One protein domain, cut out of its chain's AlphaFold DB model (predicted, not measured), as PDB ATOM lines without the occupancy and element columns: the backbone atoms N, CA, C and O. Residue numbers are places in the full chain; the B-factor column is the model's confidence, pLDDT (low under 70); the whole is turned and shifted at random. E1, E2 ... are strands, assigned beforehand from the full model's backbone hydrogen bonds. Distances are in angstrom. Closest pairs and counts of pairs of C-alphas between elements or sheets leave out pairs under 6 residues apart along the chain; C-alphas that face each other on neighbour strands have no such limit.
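AT A GLANCE: This is residues 26 to 81 of the 611 residues of the protein "complement factor H-like" of Carassius auratus (UniProt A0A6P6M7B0). A twisted wall of three antiparallel strands, two long ones, E2 and E3, and a short one, E1, has a long loop folded over one of its faces, while the other face is bare. The loop is the stretch before E1, residues 26 to 47, which runs along the sheet and doubles back to lead into E1; the long hairpin of E2 and E3 makes the longest axis. The printed part has 56 residues, with no named helix and three named strands, E1, E2 and E3 along the chain and in the same order across the sheet. The class is all strand, although only 27 of the 56 residues are in named elements. The whole is compact, with a radius of gyration of the C-alphas of 11.0 A, and elongated, spanning 34 by 19 by 13 A.

IN THESE COORDINATES: The printed part begins at Leu 26, its C-alpha at (32.104, -32.335, -3.408), and residues 26 to 47 hold no named element. E1 is residues 48 to 52, from C-alpha 48 at (43.534, -28.394, -5.311), and is 13.0 A long. E2, residues 57 to 66, measures 27.4 A from first to last C-alpha. E3, residues 69 to 80, is the longest strand by residues and measures 27.6 A, ending with C-alpha 80 at (33.433, -6.462, -9.959). E3 bends by 78 degrees at residue 73.

HOW THE PARTS SIT: E1, E2 and E3 form a meander, each strand the antiparallel neighbour of the one before. E2 is the inner strand, and E1 and E3 are the edge strands. E1 and E2 are a hairpin with 164 degrees between their directions. The C-alphas of Arg 48 and Lys 64, which face each other, are 4.4 A apart. N 51 and O 61, at 2.8 A, and N 49 and O 63, at 2.9 A, are within hydrogen-bond range. E2 and E3 are also a hairpin, with 178 degrees between their directions. Their facing C-alphas include those of Tyr 57 and Lys 80, 4.3 A apart, and those of Glu 66 and Glu 69, 5.3 A apart. At the bend, N 73 and O 62 are 2.8 A apart, and N 58 and O 79 are also 2.8 A apart, both pairs within hydrogen-bond range.

THE WHOLE: The two C-alphas farthest apart are those of Lys 67 and Lys 81, 34.4 A. The first and last printed C-alphas, of Leu 26 and Lys 81, are 28.7 A apart. The C-alphas of residues 26 to 47 lie 6 to 15 A from the mean of the C-alphas. The links from E1 to E2 and from E2 to E3 are tight, with 4 and 2 residues between the strands. The printed part has no cut. The mean pLDDT of the printed part is 89.5, and no printed residue is under 70.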
ATOM      1  N   LEU A  26      33.064 -32.493  -2.310       88.81
ATOM      2  CA  LEU A  26      32.104 -32.335  -3.408       88.81
ATOM      3  C   LEU A  26      32.076 -30.893  -3.926       88.81
ATOM      4  O   LEU A  26      32.157 -29.939  -3.147       88.81
ATOM      5  N   ARG A  27      31.901 -30.723  -5.243       86.88
ATOM      6  CA  ARG A  27      31.719 -29.408  -5.883       86.88
ATOM      7  C   ARG A  27      30.500 -28.663  -5.352       86.88
ATOM      8  O   ARG A  27      30.542 -27.447  -5.242       86.88
ATOM      9  N   GLU A  28      29.421 -29.374  -5.047       85.12
ATOM     10  CA  GLU A  28      28.166 -28.783  -4.558       85.12
ATOM     11  C   GLU A  28      28.349 -28.051  -3.220       85.12
ATOM     12  O   GLU A  28      27.637 -27.093  -2.938       85.12
ATOM     13  N   ASN A  29      29.378 -28.420  -2.449       87.62
ATOM     14  CA  ASN A  29      29.738 -27.772  -1.186       87.62
ATOM     15  C   ASN A  29      30.572 -26.485  -1.379       87.62
ATOM     16  O   ASN A  29      31.047 -25.898  -0.407       87.62
ATOM     17  N   ILE A  30      30.800 -26.049  -2.624       88.06
ATOM     18  CA  ILE A  30      31.508 -24.810  -2.959       88.06
ATOM     19  C   ILE A  30      30.482 -23.681  -3.113       88.06
ATOM     20  O   ILE A  30      29.808 -23.582  -4.134       88.06
ATOM     21  N   ILE A  31      30.406 -22.795  -2.120       85.75
ATOM     22  CA  ILE A  31      29.381 -21.735  -2.025       85.75
ATOM     23  C   ILE A  31      29.895 -20.321  -2.366       85.75
ATOM     24  O   ILE A  31      29.340 -19.329  -1.907       85.75
ATOM     25  N   TYR A  32      30.980 -20.200  -3.140       87.56
ATOM     26  CA  TYR A  32      31.524 -18.885  -3.509       87.56
ATOM     27  C   TYR A  32      30.701 -18.233  -4.621       87.56
ATOM     28  O   TYR A  32      30.457 -18.826  -5.673       87.56
ATOM     29  N   GLU A  33      30.291 -16.988  -4.400       87.12
ATOM     30  CA  GLU A  33      29.528 -16.223  -5.379       87.12
ATOM     31  C   GLU A  33      30.402 -15.748  -6.542       87.12
ATOM     32  O   GLU A  33      31.605 -15.515  -6.406       87.12
ATOM     33  N   ASN A  34      29.773 -15.551  -7.703       88.75
ATOM     34  CA  ASN A  34      30.412 -14.998  -8.899       88.75
ATOM     35  C   ASN A  34      31.650 -15.777  -9.376       88.75
ATOM     36  O   ASN A  34      32.467 -15.230 -10.114       88.75
ATOM     37  N   THR A  35      31.770 -17.061  -9.021       90.62
ATOM     38  CA  THR A  35      32.743 -17.995  -9.598       90.62
ATOM     39  C   THR A  35      32.108 -18.868 -10.673       90.62
ATOM     40  O   THR A  35      30.902 -19.145 -10.665       90.62
ATOM     41  N   GLU A  36      32.923 -19.314 -11.617       88.81
ATOM     42  CA  GLU A  36      32.573 -20.424 -12.493       88.81
ATOM     43  C   GLU A  36      32.554 -21.738 -11.690       88.81
ATOM     44  O   GLU A  36      33.320 -21.879 -10.727       88.81
ATOM     45  N   PRO A  37      31.675 -22.698 -12.031       87.19
ATOM     46  CA  PRO A  37      31.630 -23.985 -11.348       87.19
ATOM     47  C   PRO A  37      32.969 -24.725 -11.443       87.19
ATOM     48  O   PRO A  37      33.633 -24.702 -12.480       87.19
ATOM     49  N   ALA A  38      33.345 -25.441 -10.380       86.38
ATOM     50  CA  ALA A  38      34.496 -26.335 -10.439       86.38
ATOM     51  C   ALA A  38      34.292 -27.414 -11.522       86.38
ATOM     52  O   ALA A  38      33.177 -27.899 -11.742       86.38
ATOM     53  N   VAL A  39      35.381 -27.787 -12.194       86.06
ATOM     54  CA  VAL A  39      35.334 -28.669 -13.370       86.06
ATOM     55  C   VAL A  39      34.932 -30.102 -12.996       86.06
ATOM     56  O   VAL A  39      34.120 -30.702 -13.695       86.06
ATOM     57  N   LYS A  40      35.468 -30.650 -11.893       87.06
ATOM     58  CA  LYS A  40      35.131 -32.004 -11.416       87.06
ATOM     59  C   LYS A  40      33.947 -31.961 -10.446       87.06
ATOM     60  O   LYS A  40      33.757 -30.973  -9.740       87.06
ATOM     61  N   ALA A  41      33.177 -33.048 -10.387       85.44
ATOM     62  CA  ALA A  41      32.085 -33.203  -9.424       85.44
ATOM     63  C   ALA A  41      32.587 -33.483  -7.989       85.44
ATOM     64  O   ALA A  41      31.998 -32.971  -7.037       85.44
ATOM     65  N   SER A  42      33.697 -34.217  -7.839       87.81
ATOM     66  CA  SER A  42      34.382 -34.479  -6.564       87.81
ATOM     67  C   SER A  42      35.907 -34.373  -6.701       87.81
ATOM     68  O   SER A  42      36.446 -34.401  -7.814       87.81
ATOM     69  N   TYR A  43      36.587 -34.183  -5.567       89.44
ATOM     70  CA  TYR A  43      38.037 -34.028  -5.460       89.44
ATOM     71  C   TYR A  43      38.573 -34.831  -4.269       89.44
ATOM     72  O   TYR A  43      38.006 -34.769  -3.172       89.44
ATOM     73  N   ALA A  44      39.670 -35.558  -4.479       87.50
ATOM     74  CA  ALA A  44      40.293 -36.390  -3.447       87.50
ATOM     75  C   ALA A  44      41.053 -35.552  -2.401       87.50
ATOM     76  O   ALA A  44      41.422 -34.401  -2.651       87.50
ATOM     77  N   ASP A  45      41.316 -36.138  -1.227       87.31
ATOM     78  CA  ASP A  45      42.094 -35.489  -0.165       87.31
ATOM     79  C   ASP A  45      43.467 -35.019  -0.686       87.31
ATOM     80  O   ASP A  45      44.182 -35.750  -1.370       87.31
ATOM     81  N   GLY A  46      43.824 -33.765  -0.406       85.94
ATOM     82  CA  GLY A  46      45.033 -33.114  -0.906       85.94
ATOM     83  C   GLY A  46      44.913 -32.439  -2.281       85.94
ATOM     84  O   GLY A  46      45.739 -31.565  -2.578       85.94
ATOM     85  N   GLU A  47      43.901 -32.762  -3.102       90.88
ATOM     86  CA  GLU A  47      43.696 -32.113  -4.405       90.88
ATOM     87  C   GLU A  47      43.355 -30.626  -4.259       90.88
ATOM     88  O   GLU A  47      42.748 -30.172  -3.283       90.88
ATOM     89  N   ARG A  48      43.746 -29.842  -5.270       91.06
ATOM     90  CA  ARG A  48      43.534 -28.394  -5.311       91.06
ATOM     91  C   ARG A  48      42.683 -28.010  -6.506       91.06
ATOM     92  O   ARG A  48      42.907 -28.489  -7.614       91.06
ATOM     93  N   VAL A  49      41.780 -27.060  -6.299       91.44
ATOM     94  CA  VAL A  49      40.989 -26.444  -7.364       91.44
ATOM     95  C   VAL A  49      41.155 -24.931  -7.332       91.44
ATOM     96  O   VAL A  49      41.157 -24.304  -6.271       91.44
ATOM     97  N   LYS A  50      41.327 -24.332  -8.513       91.56
ATOM     98  CA  LYS A  50      41.278 -22.882  -8.697       91.56
ATOM     99  C   LYS A  50      39.906 -22.523  -9.253       91.56
ATOM    100  O   LYS A  50      39.580 -22.931 -10.361       91.56
ATOM    101  N   LEU A  51      39.139 -21.745  -8.503       91.12
ATOM    102  CA  LEU A  51      37.878 -21.178  -8.964       91.12
ATOM    103  C   LEU A  51      38.168 -19.837  -9.628       91.12
ATOM    104  O   LEU A  51      38.740 -18.943  -8.997       91.12
ATOM    105  N   ILE A  52      37.817 -19.722 -10.904       91.69
ATOM    106  CA  ILE A  52      37.948 -18.489 -11.680       91.69
ATOM    107  C   ILE A  52      36.641 -17.704 -11.535       91.69
ATOM    108  O   ILE A  52      35.564 -18.290 -11.431       91.69
ATOM    109  N   CYS A  53      36.735 -16.380 -11.465       92.38
ATOM    110  CA  CYS A  53      35.557 -15.526 -11.401       92.38
ATOM    111  C   CYS A  53      34.813 -15.500 -12.742       92.38
ATOM    112  O   CYS A  53      35.434 -15.579 -13.801       92.38
ATOM    113  N   ARG A  54      33.487 -15.342 -12.697       92.00
ATOM    114  CA  ARG A  54      32.637 -15.162 -13.882       92.00
ATOM    115  C   ARG A  54      33.021 -13.887 -14.631       92.00
ATOM    116  O   ARG A  54      33.585 -12.952 -14.058       92.00
ATOM    117  N   THR A  55      32.660 -13.822 -15.910       90.75
ATOM    118  CA  THR A  55      32.881 -12.645 -16.759       90.75
ATOM    119  C   THR A  55      32.433 -11.354 -16.069       90.75
ATOM    120  O   THR A  55      31.306 -11.254 -15.590       90.75
ATOM    121  N   GLY A  56      33.328 -10.361 -16.027       88.44
ATOM    122  CA  GLY A  56      33.080  -9.071 -15.375       88.44
ATOM    123  C   GLY A  56      33.531  -8.978 -13.914       88.44
ATOM    124  O   GLY A  56      33.508  -7.888 -13.348       88.44
ATOM    125  N   TYR A  57      34.014 -10.075 -13.329       92.25
ATOM    126  CA  TYR A  57      34.608 -10.105 -11.995       92.25
ATOM    127  C   TYR A  57      36.110 -10.419 -12.069       92.25
ATOM    128  O   TYR A  57      36.569 -11.143 -12.953       92.25
ATOM    129  N   ILE A  58      36.890  -9.863 -11.143       90.38
ATOM    130  CA  ILE A  58      38.328 -10.082 -10.989       90.38
ATOM    131  C   ILE A  58      38.611 -10.692  -9.615       90.38
ATOM    132  O   ILE A  58      37.979 -10.341  -8.623       90.38
ATOM    133  N   GLY A  59      39.557 -11.626  -9.565       91.44
ATOM    134  CA  GLY A  59      39.857 -12.414  -8.373       91.44
ATOM    135  C   GLY A  59      40.027 -13.886  -8.727       91.44
ATOM    136  O   GLY A  59      40.047 -14.259  -9.902       91.44
ATOM    137  N   PHE A  60      40.203 -14.715  -7.707       92.75
ATOM    138  CA  PHE A  60      40.104 -16.169  -7.776       92.75
ATOM    139  C   PHE A  60      40.203 -16.752  -6.365       92.75
ATOM    140  O   PHE A  60      40.873 -16.203  -5.486       92.75
ATOM    141  N   TYR A  61      39.642 -17.941  -6.183       92.00
ATOM    142  CA  TYR A  61      39.868 -18.741  -4.982       92.00
ATOM    143  C   TYR A  61      40.731 -19.947  -5.323       92.00
ATOM    144  O   TYR A  61      40.593 -20.541  -6.393       92.00
ATOM    145  N   ARG A  62      41.626 -20.334  -4.414       92.25
ATOM    146  CA  ARG A  62      42.333 -21.614  -4.496       92.25
ATOM    147  C   ARG A  62      41.972 -22.452  -3.285       92.25
ATOM    148  O   ARG A  62      42.388 -22.133  -2.171       92.25
ATOM    149  N   LEU A  63      41.227 -23.520  -3.516       92.12
ATOM    150  CA  LEU A  63      40.774 -24.433  -2.477       92.12
ATOM    151  C   LEU A  63      41.617 -25.703  -2.507       92.12
ATOM    152  O   LEU A  63      42.081 -26.117  -3.571       92.12
ATOM    153  N   LYS A  64      41.824 -26.301  -1.339       91.88
ATOM    154  CA  LYS A  64      42.427 -27.618  -1.163       91.88
ATOM    155  C   LYS A  64      41.444 -28.490  -0.389       91.88
ATOM    156  O   LYS A  64      40.878 -28.014   0.592       91.88
ATOM    157  N   CYS A  65      41.224 -29.716  -0.843       90.44
ATOM    158  CA  CYS A  65      40.436 -30.677  -0.086       90.44
ATOM    159  C   CYS A  65      41.281 -31.221   1.070       90.44
ATOM    160  O   CYS A  65      42.391 -31.697   0.831       90.44
ATOM    161  N   GLU A  66      40.799 -31.106   2.305       90.12
ATOM    162  CA  GLU A  66      41.444 -31.676   3.489       90.12
ATOM    163  C   GLU A  66      40.401 -32.384   4.357       90.12
ATOM    164  O   GLU A  66      39.504 -31.749   4.911       90.12
ATOM    165  N   LYS A  67      40.520 -33.709   4.472       86.19
ATOM    166  CA  LYS A  67      39.639 -34.603   5.236       86.19
ATOM    167  C   LYS A  67      38.152 -34.378   4.921       86.19
ATOM    168  O   LYS A  67      37.312 -34.353   5.817       86.19
ATOM    169  N   GLY A  68      37.828 -34.213   3.636       83.62
ATOM    170  CA  GLY A  68      36.460 -34.013   3.143       83.62
ATOM    171  C   GLY A  68      35.915 -32.591   3.282       83.62
ATOM    172  O   GLY A  68      34.763 -32.350   2.925       83.62
ATOM    173  N   GLU A  69      36.723 -31.639   3.755       87.88
ATOM    174  CA  GLU A  69      36.367 -30.223   3.824       87.88
ATOM    175  C   GLU A  69      37.210 -29.365   2.878       87.88
ATOM    176  O   GLU A  69      38.421 -29.544   2.726       87.88
ATOM    177  N   TRP A  70      36.584 -28.352   2.282       90.69
ATOM    178  CA  TRP A  70      37.292 -27.358   1.485       90.69
ATOM    179  C   TRP A  70      38.038 -26.359   2.375       90.69
ATOM    180  O   TRP A  70      37.424 -25.544   3.064       90.69
ATOM    181  N   LYS A  71      39.373 -26.352   2.307       91.06
ATOM    182  CA  LYS A  71      40.220 -25.338   2.952       91.06
ATOM    183  C   LYS A  71      40.709 -24.307   1.938       91.06
ATOM    184  O   LYS A  71      41.231 -24.642   0.871       91.06
ATOM    185  N   LYS A  72      40.552 -23.022   2.266       89.44
ATOM    186  CA  LYS A  72      41.066 -21.911   1.453       89.44
ATOM    187  C   LYS A  72      42.585 -21.847   1.587       89.44
ATOM    188  O   LYS A  72      43.106 -21.738   2.688       89.44
ATOM    189  N   THR A  73      43.291 -21.879   0.463       89.88
ATOM    190  CA  THR A  73      44.755 -21.702   0.424       89.88
ATOM    191  C   THR A  73      45.167 -20.340  -0.124       89.88
ATOM    192  O   THR A  73      46.187 -19.809   0.292       89.88
ATOM    193  N   ILE A  74      44.383 -19.763  -1.041       90.50
ATOM    194  CA  ILE A  74      44.485 -18.358  -1.456       90.50
ATOM    195  C   ILE A  74      43.074 -17.818  -1.636       90.50
ATOM    196  O   ILE A  74      42.245 -18.454  -2.292       90.50
ATOM    197  N   GLU A  75      42.837 -16.630  -1.095       89.88
ATOM    198  CA  GLU A  75      41.571 -15.918  -1.186       89.88
ATOM    199  C   GLU A  75      41.788 -14.560  -1.857       89.88
ATOM    200  O   GLU A  75      42.428 -13.668  -1.307       89.88
ATOM    201  N   ARG A  76      41.268 -14.420  -3.079       91.12
ATOM    202  CA  ARG A  76      41.063 -13.133  -3.747       91.12
ATOM    203  C   ARG A  76      39.602 -13.084  -4.178       91.12
ATOM    204  O   ARG A  76      39.292 -13.637  -5.237       91.12
ATOM    205  N   PRO A  77      38.710 -12.509  -3.355       90.81
ATOM    206  CA  PRO A  77      37.285 -12.534  -3.625       90.81
ATOM    207  C   PRO A  77      36.938 -12.017  -5.014       90.81
ATOM    208  O   PRO A  77      37.575 -11.085  -5.504       90.81
ATOM    209  N   CYS A  78      35.940 -12.635  -5.645       92.38
ATOM    210  CA  CYS A  78      35.454 -12.197  -6.946       92.38
ATOM    211  C   CYS A  78      34.733 -10.857  -6.791       92.38
ATOM    212  O   CYS A  78      33.550 -10.809  -6.463       92.38
ATOM    213  N   ALA A  79      35.463  -9.770  -7.028       91.69
ATOM    214  CA  ALA A  79      34.947  -8.409  -7.019       91.69
ATOM    215  C   ALA A  79      34.658  -7.951  -8.450       91.69
ATOM    216  O   ALA A  79      35.278  -8.429  -9.398       91.69
ATOM    217  N   LYS A  80      33.716  -7.023  -8.632       92.19
ATOM    218  CA  LYS A  80      33.433  -6.462  -9.959       92.19
ATOM    219  C   LYS A  80      34.692  -5.795 -10.524       92.19
ATOM    220  O   LYS A  80      35.388  -5.073  -9.815       92.19
ATOM    221  N   LYS A  81      34.985  -6.022 -11.805       91.38
ATOM    222  CA  LYS A  81      36.115  -5.378 -12.488       91.38
ATOM    223  C   LYS A  81      35.875  -3.870 -12.557       91.38
ATOM    224  O   LYS A  81      34.803  -3.442 -12.975       91.38
TER     225      LYS A  81